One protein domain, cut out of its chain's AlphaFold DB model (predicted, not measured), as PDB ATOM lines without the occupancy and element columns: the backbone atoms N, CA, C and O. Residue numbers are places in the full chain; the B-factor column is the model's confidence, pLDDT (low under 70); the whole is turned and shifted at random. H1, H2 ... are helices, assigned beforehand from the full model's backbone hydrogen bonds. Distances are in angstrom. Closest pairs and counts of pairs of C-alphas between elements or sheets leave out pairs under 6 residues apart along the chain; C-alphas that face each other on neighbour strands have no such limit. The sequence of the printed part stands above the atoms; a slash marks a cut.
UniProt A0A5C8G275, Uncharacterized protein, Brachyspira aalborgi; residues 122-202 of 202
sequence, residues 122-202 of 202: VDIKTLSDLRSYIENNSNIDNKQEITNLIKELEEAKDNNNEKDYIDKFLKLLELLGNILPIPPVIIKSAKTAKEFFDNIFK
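Overview. This is residues 122 to 202 of the 202 residues of an uncharacterized protein of Brachyspira aalborgi (UniProt A0A5C8G275). Three helices, H4, H3 and H2, lie side by side in a single flat row, and H1 sits beside H2 but turned out of that row toward one face, so that the four centres make an L. The chain zigzags through them, each helix running opposite to the one before. The printed part has 81 residues with four named helices, H1 to H4 in order along the chain, and no named strand; the class is all helix. The whole is compact, with a radius of gyration of the C-alphas of 13.5 A and spans of 43 by 29 by 21 A.

Along the chain. H4, the longest helix, covers residues 184 to 200 and measures 24.7 A from first to last C-alpha, ending with C-alpha 200 at (112.020, 83.754, 92.022). H3 covers residues 162 to 177, 22.6 A. H2 covers residues 143 to 156, 20.0 A. H1, residues 127 to 136, 14.2 A, begins with C-alpha 127 at (92.173, 99.306, 78.027).

Arrangement. H4 touches H3 at a shallow tilt of 18 degrees, opposite ways; their closest C-alphas are those of Leu 173 and Ile 187, 6.3 A apart. H3 touches H2 at a shallow tilt of 24 degrees, opposite ways, the closest C-alphas being those of Ala 156 and Tyr 165, 5.9 A apart. H2 touches H1 at a shallow tilt of 19 degrees, opposite ways, with the C-alphas of Arg 131 and Thr 147 closest at 5.8 A. Each of these pairs is a helical hairpin. H1 is apart from H3 and H4, and H2 is apart from H4. In H1, H2, H3 and H4 every O i to N i+4 pair is within hydrogen-bond range.

Size, cuts and confidence. The two C-alphas farthest apart, those of Ser 138 and Lys 202, are 42.7 A apart. The printed part has no cut; the link from H2 to H3 is tight, the other two are short. Mean pLDDT of the printed part is 74.0, with residues under 70 including 157 to 160 and 180 to 189.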
ATOM      1  N   VAL A 122      85.347 107.764  85.815       52.53
ATOM      2  CA  VAL A 122      84.481 106.709  86.374       52.53
ATOM      3  C   VAL A 122      84.043 105.670  85.325       52.53
ATOM      4  O   VAL A 122      83.685 104.548  85.685       52.53
ATOM      5  N   ASP A 123      84.109 106.001  84.034       56.94
ATOM      6  CA  ASP A 123      83.670 105.130  82.938       56.94
ATOM      7  C   ASP A 123      84.797 104.251  82.363       56.94
ATOM      8  O   ASP A 123      84.543 103.413  81.500       56.94
ATOM      9  N   ILE A 124      86.037 104.388  82.850       67.06
ATOM     10  CA  ILE A 124      87.186 103.603  82.376       67.06
ATOM     11  C   ILE A 124      87.158 102.202  83.002       67.06
ATOM     12  O   ILE A 124      87.516 102.028  84.167       67.06
ATOM     13  N   LYS A 125      86.748 101.186  82.232       70.56
ATOM     14  CA  LYS A 125      86.671  99.780  82.690       70.56
ATOM     15  C   LYS A 125      87.602  98.842  81.928       70.56
ATOM     16  O   LYS A 125      87.896  97.746  82.401       70.56
ATOM     17  N   THR A 126      88.062  99.260  80.756       75.06
ATOM     18  CA  THR A 126      88.907  98.476  79.856       75.06
ATOM     19  C   THR A 126      90.079  99.306  79.329       75.06
ATOM     20  O   THR A 126      90.077 100.536  79.408       75.06
ATOM     21  N   LEU A 127      91.083  98.637  78.750       71.81
ATOM     22  CA  LEU A 127      92.173  99.306  78.027       71.81
ATOM     23  C   LEU A 127      91.647 100.164  76.864       71.81
ATOM     24  O   LEU A 127      92.157 101.258  76.634       71.81
ATOM     25  N   SER A 128      90.571  99.726  76.207       74.50
ATOM     26  CA  SER A 128      89.911 100.477  75.136       74.50
ATOM     27  C   SER A 128      89.238 101.759  75.647       74.50
ATOM     28  O   SER A 128      89.359 102.815  75.019       74.50
ATOM     29  N   ASP A 129      88.604 101.709  76.824       72.75
ATOM     30  CA  ASP A 129      88.017 102.896  77.466       72.75
ATOM     31  C   ASP A 129      89.111 103.887  77.880       72.75
ATOM     32  O   ASP A 129      88.995 105.089  77.644       72.75
ATOM     33  N   LEU A 130      90.209 103.376  78.449       81.38
ATOM     34  CA  LEU A 130      91.365 104.184  78.828       81.38
ATOM     35  C   LEU A 130      91.973 104.864  77.600       81.38
ATOM     36  O   LEU A 130      92.241 106.063  77.623       81.38
ATOM     37  N   ARG A 131      92.161 104.115  76.513       80.31
ATOM     38  CA  ARG A 131      92.662 104.655  75.251       80.31
ATOM     39  C   ARG A 131      91.752 105.757  74.725       80.31
ATOM     40  O   ARG A 131      92.247 106.830  74.397       80.31
ATOM     41  N   SER A 132      90.442 105.522  74.713       79.25
ATOM     42  CA  SER A 132      89.446 106.509  74.288       79.25
ATOM     43  C   SER A 132      89.494 107.775  75.151       79.25
ATOM     44  O   SER A 132      89.445 108.884  74.624       79.25
ATOM     45  N   TYR A 133      89.651 107.644  76.470       80.50
ATOM     46  CA  TYR A 133      89.819 108.786  77.373       80.50
ATOM     47  C   TYR A 133      91.082 109.599  77.044       80.50
ATOM     48  O   TYR A 133      91.015 110.819  76.882       80.50
ATOM     49  N   ILE A 134      92.228 108.928  76.891       82.19
ATOM     50  CA  ILE A 134      93.508 109.573  76.574       82.19
ATOM     51  C   ILE A 134      93.441 110.259  75.200       82.19
ATOM     52  O   ILE A 134      93.822 111.423  75.080       82.19
ATOM     53  N   GLU A 135      92.900 109.580  74.182       79.81
ATOM     54  CA  GLU A 135      92.713 110.088  72.815       79.81
ATOM     55  C   GLU A 135      91.788 111.317  72.751       79.81
ATOM     56  O   GLU A 135      92.002 112.196  71.915       79.81
ATOM     57  N   ASN A 136      90.829 111.453  73.669       75.44
ATOM     58  CA  ASN A 136      89.901 112.587  73.700       75.44
ATOM     59  C   ASN A 136      90.333 113.736  74.626       75.44
ATOM     60  O   ASN A 136      89.802 114.840  74.510       75.44
ATOM     61  N   ASN A 137      91.322 113.534  75.501       70.31
ATOM     62  CA  ASN A 137      91.815 114.579  76.398       70.31
ATOM     63  C   ASN A 137      92.931 115.408  75.730       70.31
ATOM     64  O   ASN A 137      93.927 114.859  75.251       70.31
ATOM     65  N   SER A 138      92.765 116.730  75.655       69.12
ATOM     66  CA  SER A 138      93.724 117.642  75.010       69.12
ATOM     67  C   SER A 138      94.926 118.013  75.881       69.12
ATOM     68  O   SER A 138      95.902 118.533  75.352       69.12
ATOM     69  N   ASN A 139      94.875 117.755  77.189       71.38
ATOM     70  CA  ASN A 139      95.810 118.311  78.174       71.38
ATOM     71  C   ASN A 139      96.832 117.274  78.674       71.38
ATOM     72  O   ASN A 139      97.316 117.371  79.798       71.38
ATOM     73  N   ILE A 140      97.112 116.247  77.869       77.25
ATOM     74  CA  ILE A 140      98.025 115.154  78.217       77.25
ATOM     75  C   ILE A 140      99.277 115.246  77.347       77.25
ATOM     76  O   ILE A 140      99.242 114.910  76.164       77.25
ATOM     77  N   ASP A 141     100.397 115.632  77.958       69.19
ATOM     78  CA  ASP A 141     101.661 115.874  77.250       69.19
ATOM     79  C   ASP A 141     102.270 114.597  76.626       69.19
ATOM     80  O   ASP A 141     102.892 114.664  75.569       69.19
ATOM     81  N   ASN A 142     102.010 113.408  77.195       78.88
ATOM     82  CA  ASN A 142     102.542 112.110  76.722       78.88
ATOM     83  C   ASN A 142     101.495 111.223  76.020       78.88
ATOM     84  O   ASN A 142     101.587 109.992  76.002       78.88
ATOM     85  N   LYS A 143     100.465 111.841  75.438       81.62
ATOM     86  CA  LYS A 143      99.279 111.164  74.889       81.62
ATOM     87  C   LYS A 143      99.597 110.053  73.887       81.62
ATOM     88  O   LYS A 143      99.005 108.973  73.941       81.62
ATOM     89  N   GLN A 144     100.531 110.307  72.976       83.69
ATOM     90  CA  GLN A 144     100.859 109.365  71.907       83.69
ATOM     91  C   GLN A 144     101.652 108.158  72.416       83.69
ATOM     92  O   GLN A 144     101.393 107.039  71.980       83.69
ATOM     93  N   GLU A 145     102.551 108.361  73.383       87.94
ATOM     94  CA  GLU A 145     103.280 107.267  74.029       87.94
ATOM     95  C   GLU A 145     102.317 106.329  74.766       87.94
ATOM     96  O   GLU A 145     102.364 105.118  74.569       87.94
ATOM     97  N   ILE A 146     101.380 106.889  75.536       85.38
ATOM     98  CA  ILE A 146     100.376 106.118  76.284       85.38
ATOM     99  C   ILE A 146      99.467 105.334  75.339       85.38
ATOM    100  O   ILE A 146      99.217 104.150  75.549       85.38
ATOM    101  N   THR A 147      99.002 105.977  74.267       85.94
ATOM    102  CA  THR A 147      98.118 105.343  73.278       85.94
ATOM    103  C   THR A 147      98.803 104.170  72.577       85.94
ATOM    104  O   THR A 147      98.180 103.129  72.369       85.94
ATOM    105  N   ASN A 148     100.082 104.317  72.220       88.38
ATOM    106  CA  ASN A 148     100.858 103.242  71.605       88.38
ATOM    107  C   ASN A 148     101.073 102.079  72.575       88.38
ATOM    108  O   ASN A 148     100.859 100.930  72.206       88.38
ATOM    109  N   LEU A 149     101.407 102.378  73.830       89.31
ATOM    110  CA  LEU A 149     101.628 101.364  74.854       89.31
ATOM    111  C   LEU A 149     100.358 100.549  75.156       89.31
ATOM    112  O   LEU A 149     100.434  99.341  75.364       89.31
ATOM    113  N   ILE A 150      99.181 101.189  75.132       86.75
ATOM    114  CA  ILE A 150      97.899 100.486  75.274       86.75
ATOM    115  C   ILE A 150      97.677  99.508  74.111       86.75
ATOM    116  O   ILE A 150      97.303  98.365  74.361       86.75
ATOM    117  N   LYS A 151      97.961  99.911  72.866       83.94
ATOM    118  CA  LYS A 151      97.856  99.012  71.700       83.94
ATOM    119  C   LYS A 151      98.811  97.827  71.810       83.94
ATOM    120  O   LYS A 151      98.397  96.692  71.611       83.94
ATOM    121  N   GLU A 152     100.065  98.076  72.186       85.06
ATOM    122  CA  GLU A 152     101.052  97.008  72.379       85.06
ATOM    123  C   GLU A 152     100.620  96.010  73.464       85.06
ATOM    124  O   GLU A 152     100.914  94.825  73.348       85.06
ATOM    125  N   LEU A 153      99.920  96.463  74.509       83.19
ATOM    126  CA  LEU A 153      99.354  95.597  75.548       83.19
ATOM    127  C   LEU A 153      98.148  94.793  75.054       83.19
ATOM    128  O   LEU A 153      98.017  93.620  75.401       83.19
ATOM    129  N   GLU A 154      97.275  95.407  74.254       79.94
ATOM    130  CA  GLU A 154      96.160  94.715  73.599       79.94
ATOM    131  C   GLU A 154      96.681  93.600  72.675       79.94
ATOM    132  O   GLU A 154      96.150  92.495  72.710       79.94
ATOM    133  N   GLU A 155      97.771  93.849  71.941       77.62
ATOM    134  CA  GLU A 155      98.430  92.875  71.057       77.62
ATOM    135  C   GLU A 155      99.256  91.820  71.819       77.62
ATOM    136  O   GLU A 155      99.283  90.647  71.445       77.62
ATOM    137  N   ALA A 156      99.939  92.199  72.905       70.25
ATOM    138  CA  ALA A 156     100.776  91.287  73.691       70.25
ATOM    139  C   ALA A 156      99.962  90.226  74.447       70.25
ATOM    140  O   ALA A 156     100.484  89.144  74.726       70.25
ATOM    141  N   LYS A 157      98.684  90.507  74.734       64.56
ATOM    142  CA  LYS A 157      97.756  89.566  75.373       64.56
ATOM    143  C   LYS A 157      97.618  88.248  74.599       64.56
ATOM    144  O   LYS A 157      97.429  87.206  75.220       64.56
ATOM    145  N   ASP A 158      97.771  88.288  73.277       64.44
ATOM    146  CA  ASP A 158      97.582  87.129  72.398       64.44
ATOM    147  C   ASP A 158      98.897  86.382  72.083       64.44
ATOM    148  O   ASP A 158      98.876  85.296  71.505       64.44
ATOM    149  N   ASN A 159     100.051  86.922  72.497       60.91
ATOM    150  CA  ASN A 159     101.379  86.458  72.071       60.91
ATOM    151  C   ASN A 159     102.130  85.585  73.102       60.91
ATOM    152  O   ASN A 159     103.319  85.325  72.919       60.91
ATOM    153  N   ASN A 160     101.473  85.120  74.178       60.72
ATOM    154  CA  ASN A 160     102.053  84.262  75.236       60.72
ATOM    155  C   ASN A 160     103.373  84.776  75.867       60.72
ATOM    156  O   ASN A 160     104.120  84.005  76.469       60.72
ATOM    157  N   ASN A 161     103.677  86.073  75.756       70.00
ATOM    158  CA  ASN A 161     104.873  86.680  76.345       70.00
ATOM    159  C   ASN A 161     104.505  87.462  77.612       70.00
ATOM    160  O   ASN A 161     104.429  88.690  77.622       70.00
ATOM    161  N   GLU A 162     104.254  86.714  78.686       71.50
ATOM    162  CA  GLU A 162     103.787  87.238  79.977       71.50
ATOM    163  C   GLU A 162     104.748  88.275  80.577       71.50
ATOM    164  O   GLU A 162     104.314  89.257  81.178       71.50
ATOM    165  N   LYS A 163     106.058  88.103  80.369       76.12
ATOM    166  CA  LYS A 163     107.078  89.024  80.881       76.12
ATOM    167  C   LYS A 163     107.022  90.388  80.191       76.12
ATOM    168  O   LYS A 163     106.968  91.411  80.867       76.12
ATOM    169  N   ASP A 164     106.981  90.387  78.860       77.94
ATOM    170  CA  ASP A 164     106.857  91.606  78.053       77.94
ATOM    171  C   ASP A 164     105.536  92.340  78.340       77.94
ATOM    172  O   ASP A 164     105.504  93.567  78.446       77.94
ATOM    173  N   TYR A 165     104.454  91.589  78.569       79.62
ATOM    174  CA  TYR A 165     103.173  92.148  78.993       79.62
ATOM    175  C   TYR A 165     103.275  92.876  80.345       79.62
ATOM    176  O   TYR A 165     102.827  94.016  80.472       79.62
ATOM    177  N   ILE A 166     103.899  92.251  81.352       81.56
ATOM    178  CA  ILE A 166     104.083  92.848  82.685       81.56
ATOM    179  C   ILE A 166     104.965  94.103  82.611       81.56
ATOM    180  O   ILE A 166     104.622  95.124  83.213       81.56
ATOM    181  N   ASP A 167     106.067  94.057  81.858       82.44
ATOM    182  CA  ASP A 167     106.963  95.202  81.656       82.44
ATOM    183  C   ASP A 167     106.213  96.408  81.063       82.44
ATOM    184  O   ASP A 167     106.274  97.524  81.593       82.44
ATOM    185  N   LYS A 168     105.439  96.178  79.997       82.94
ATOM    186  CA  LYS A 168     104.634  97.218  79.339       82.94
ATOM    187  C   LYS A 168     103.527  97.752  80.241       82.94
ATOM    188  O   LYS A 168     103.284  98.959  80.260       82.94
ATOM    189  N   PHE A 169     102.889  96.891  81.030       84.31
ATOM    190  CA  PHE A 169     101.837  97.299  81.958       84.31
ATOM    191  C   PHE A 169     102.373  98.223  83.059       84.31
ATOM    192  O   PHE A 169     101.755  99.237  83.382       84.31
ATOM    193  N   LEU A 170     103.559  97.931  83.597       84.06
ATOM    194  CA  LEU A 170     104.195  98.785  84.602       84.06
ATOM    195  C   LEU A 170     104.583 100.146  84.038       84.06
ATOM    196  O   LEU A 170     104.331 101.167  84.681       84.06
ATOM    197  N   LYS A 171     105.128 100.173  82.819       87.12
ATOM    198  CA  LYS A 171     105.412 101.430  82.120       87.12
ATOM    199  C   LYS A 171     104.134 102.253  81.911       87.12
ATOM    200  O   LYS A 171     104.155 103.473  82.075       87.12
ATOM    201  N   LEU A 172     103.007 101.601  81.614       87.31
ATOM    202  CA  LEU A 172     101.718 102.277  81.451       87.31
ATOM    203  C   LEU A 172     101.262 102.913  82.767       87.31
ATOM    204  O   LEU A 172     100.870 104.078  82.777       87.31
ATOM    205  N   LEU A 173     101.358 102.180  83.880       83.06
ATOM    206  CA  LEU A 173     100.996 102.685  85.206       83.06
ATOM    207  C   LEU A 173     101.816 103.912  85.620       83.06
ATOM    208  O   LEU A 173     101.261 104.843  86.202       83.06
ATOM    209  N   GLU A 174     103.112 103.939  85.311       83.25
ATOM    210  CA  GLU A 174     103.960 105.105  85.582       83.25
ATOM    211  C   GLU A 174     103.508 106.344  84.810       83.25
ATOM    212  O   GLU A 174     103.356 107.416  85.395       83.25
ATOM    213  N   LEU A 175     103.266 106.194  83.504       83.19
ATOM    214  CA  LEU A 175     102.841 107.301  82.649       83.19
ATOM    215  C   LEU A 175     101.475 107.846  83.080       83.19
ATOM    216  O   LEU A 175     101.276 109.061  83.128       83.19
ATOM    217  N   LEU A 176     100.552 106.953  83.441       80.25
ATOM    218  CA  LEU A 176      99.226 107.327  83.923       80.25
ATOM    219  C   LEU A 176      99.249 107.950  85.318       80.25
ATOM    220  O   LEU A 176      98.352 108.731  85.615       80.25
ATOM    221  N   GLY A 177     100.250 107.667  86.157       70.19
ATOM    222  CA  GLY A 177     100.367 108.256  87.496       70.19
ATOM    223  C   GLY A 177     100.453 109.784  87.504       70.19
ATOM    224  O   GLY A 177     100.085 110.414  88.490       70.19
ATOM    225  N   ASN A 178     100.877 110.383  86.389       66.06
ATOM    226  CA  ASN A 178     100.942 111.837  86.215       66.06
ATOM    227  C   ASN A 178      99.647 112.447  85.642       66.06
ATOM    228  O   ASN A 178      99.557 113.663  85.497       66.06
ATOM    229  N   ILE A 179      98.665 111.619  85.272       70.06
ATOM    230  CA  ILE A 179      97.466 112.010  84.506       70.06
ATOM    231  C   ILE A 179      96.192 111.654  85.265       70.06
ATOM    232  O   ILE A 179      95.239 112.429  85.322       70.06
ATOM    233  N   LEU A 180      96.165 110.445  85.808       69.19
ATOM    234  CA  LEU A 180      95.097 109.912  86.623       69.19
ATOM    235  C   LEU A 180      95.532 109.980  88.087       69.19
ATOM    236  O   LEU A 180      96.725 109.870  88.376       69.19
ATOM    237  N   PRO A 181      94.588 110.117  89.030       63.19
ATOM    238  CA  PRO A 181      94.883 110.105  90.457       63.19
ATOM    239  C   PRO A 181      95.221 108.678  90.924       63.19
ATOM    240  O   PRO A 181      94.509 108.097  91.737       63.19
ATOM    241  N   ILE A 182      96.287 108.086  90.381       60.12
ATOM    242  CA  ILE A 182      96.798 106.774  90.773       60.12
ATOM    243  C   ILE A 182      97.710 106.990  91.982       60.12
ATOM    244  O   ILE A 182      98.733 107.670  91.864       60.12
ATOM    245  N   PRO A 183      97.390 106.411  93.148       60.88
ATOM    246  CA  PRO A 183      98.259 106.509  94.307       60.88
ATOM    247  C   PRO A 183      99.675 105.981  94.000       60.88
ATOM    248  O   PRO A 183      99.805 104.854  93.511       60.88
ATOM    249  N   PRO A 184     100.751 106.713  94.355       59.41
ATOM    250  CA  PRO A 184     102.132 106.276  94.112       59.41
ATOM    251  C   PRO A 184     102.467 104.897  94.701       59.41
ATOM    252  O   PRO A 184     103.325 104.184  94.183       59.41
ATOM    253  N   VAL A 185     101.766 104.498  95.769       53.12
ATOM    254  CA  VAL A 185     101.901 103.171  96.380       53.12
ATOM    255  C   VAL A 185     101.491 102.043  95.430       53.12
ATOM    256  O   VAL A 185     102.131 101.002  95.455       53.12
ATOM    257  N   ILE A 186     100.510 102.247  94.542       61.97
ATOM    258  CA  ILE A 186     100.098 101.234  93.554       61.97
ATOM    259  C   ILE A 186     101.237 100.983  92.564       61.97
ATOM    260  O   ILE A 186     101.611  99.838  92.325       61.97
ATOM    261  N   ILE A 187     101.842 102.060  92.056       69.00
ATOM    262  CA  ILE A 187     102.984 101.991  91.136       69.00
ATOM    263  C   ILE A 187     104.171 101.304  91.825       69.00
ATOM    264  O   ILE A 187     104.799 100.417  91.250       69.00
ATOM    265  N   LYS A 188     104.458 101.667  93.082       68.12
ATOM    266  CA  LYS A 188     105.539 101.060  93.869       68.12
ATOM    267  C   LYS A 188     105.305  99.567  94.119       68.12
ATOM    268  O   LYS A 188     106.205  98.774  93.865       68.12
ATOM    269  N   SER A 189     104.116  99.179  94.572       56.97
ATOM    270  CA  SER A 189     103.781  97.779  94.850       56.97
ATOM    271  C   SER A 189     103.836  96.915  93.594       56.97
ATOM    272  O   SER A 189     104.352  95.802  93.650       56.97
ATOM    273  N   ALA A 190     103.377  97.431  92.450       71.75
ATOM    274  CA  ALA A 190     103.444  96.710  91.183       71.75
ATOM    275  C   ALA A 190     104.903  96.456  90.744       71.75
ATOM    276  O   ALA A 190     105.236  95.348  90.320       71.75
ATOM    277  N   LYS A 191     105.802  97.433  90.937       75.06
ATOM    278  CA  LYS A 191     107.249  97.251  90.714       75.06
ATOM    279  C   LYS A 191     107.861  96.224  91.656       75.06
ATOM    280  O   LYS A 191     108.572  95.334  91.207       75.06
ATOM    281  N   THR A 192     107.561  96.315  92.950       71.06
ATOM    282  CA  THR A 192     108.078  95.366  93.944       71.06
ATOM    283  C   THR A 192     107.601  93.940  93.665       71.06
ATOM    284  O   THR A 192     108.391  93.005  93.767       71.06
ATOM    285  N   ALA A 193     106.341  93.753  93.256       68.06
ATOM    286  CA  ALA A 193     105.820  92.444  92.863       68.06
ATOM    287  C   ALA A 193     106.590  91.867  91.666       68.06
ATOM    288  O   ALA A 193     106.981  90.702  91.679       68.06
ATOM    289  N   LYS A 194     106.872  92.695  90.659       77.88
ATOM    290  CA  LYS A 194     107.692  92.295  89.516       77.88
ATOM    291  C   LYS A 194     109.109  91.901  89.926       77.88
ATOM    292  O   LYS A 194     109.561  90.830  89.545       77.88
ATOM    293  N   GLU A 195     109.788  92.724  90.724       78.12
ATOM    294  CA  GLU A 195     111.133  92.421  91.233       78.12
ATOM    295  C   GLU A 195     111.162  91.103  92.016       78.12
ATOM    296  O   GLU A 195     112.105  90.323  91.891       78.12
ATOM    297  N   PHE A 196     110.123  90.824  92.802       70.50
ATOM    298  CA  PHE A 196     109.969  89.560  93.514       70.50
ATOM    299  C   PHE A 196     109.845  88.373  92.549       70.50
ATOM    300  O   PHE A 196     110.607  87.413  92.668       70.50
ATOM    301  N   PHE A 197     108.953  88.448  91.559       72.06
ATOM    302  CA  PHE A 197     108.773  87.374  90.577       72.06
ATOM    303  C   PHE A 197     110.005  87.167  89.686       72.06
ATOM    304  O   PHE A 197     110.423  86.028  89.489       72.06
ATOM    305  N   ASP A 198     110.648  88.243  89.228       76.00
ATOM    306  CA  ASP A 198     111.895  88.182  88.455       76.00
ATOM    307  C   ASP A 198     113.051  87.557  89.260       76.00
ATOM    308  O   ASP A 198     113.985  87.010  88.676       76.00
ATOM    309  N   ASN A 199     113.023  87.638  90.594       73.50
ATOM    310  CA  ASN A 199     114.026  87.010  91.453       73.50
ATOM    311  C   ASN A 199     113.717  85.544  91.782       73.50
ATOM    312  O   ASN A 199     114.651  84.793  92.054       73.50
ATOM    313  N   ILE A 200     112.445  85.138  91.760       66.94
ATOM    314  CA  ILE A 200     112.020  83.754  92.022       66.94
ATOM    315  C   ILE A 200     112.159  82.872  90.785       66.94
ATOM    316  O   ILE A 200     112.572  81.723  90.902       66.94
ATOM    317  N   PHE A 201     111.823  83.398  89.610       59.09
ATOM    318  CA  PHE A 201     111.808  82.644  88.354       59.09
ATOM    319  C   PHE A 201     113.097  82.819  87.529       59.09
ATOM    320  O   PHE A 201     113.058  82.772  86.299       59.09
ATOM    321  N   LYS A 202     114.225  83.054  88.210       54.62
ATOM    322  CA  LYS A 202     115.568  83.161  87.619       54.62
ATOM    323  C   LYS A 202     116.163  81.807  87.259       54.62
ATOM    324  O   LYS A 202     116.020  80.865  88.068       54.62
TER     325      LYS A 202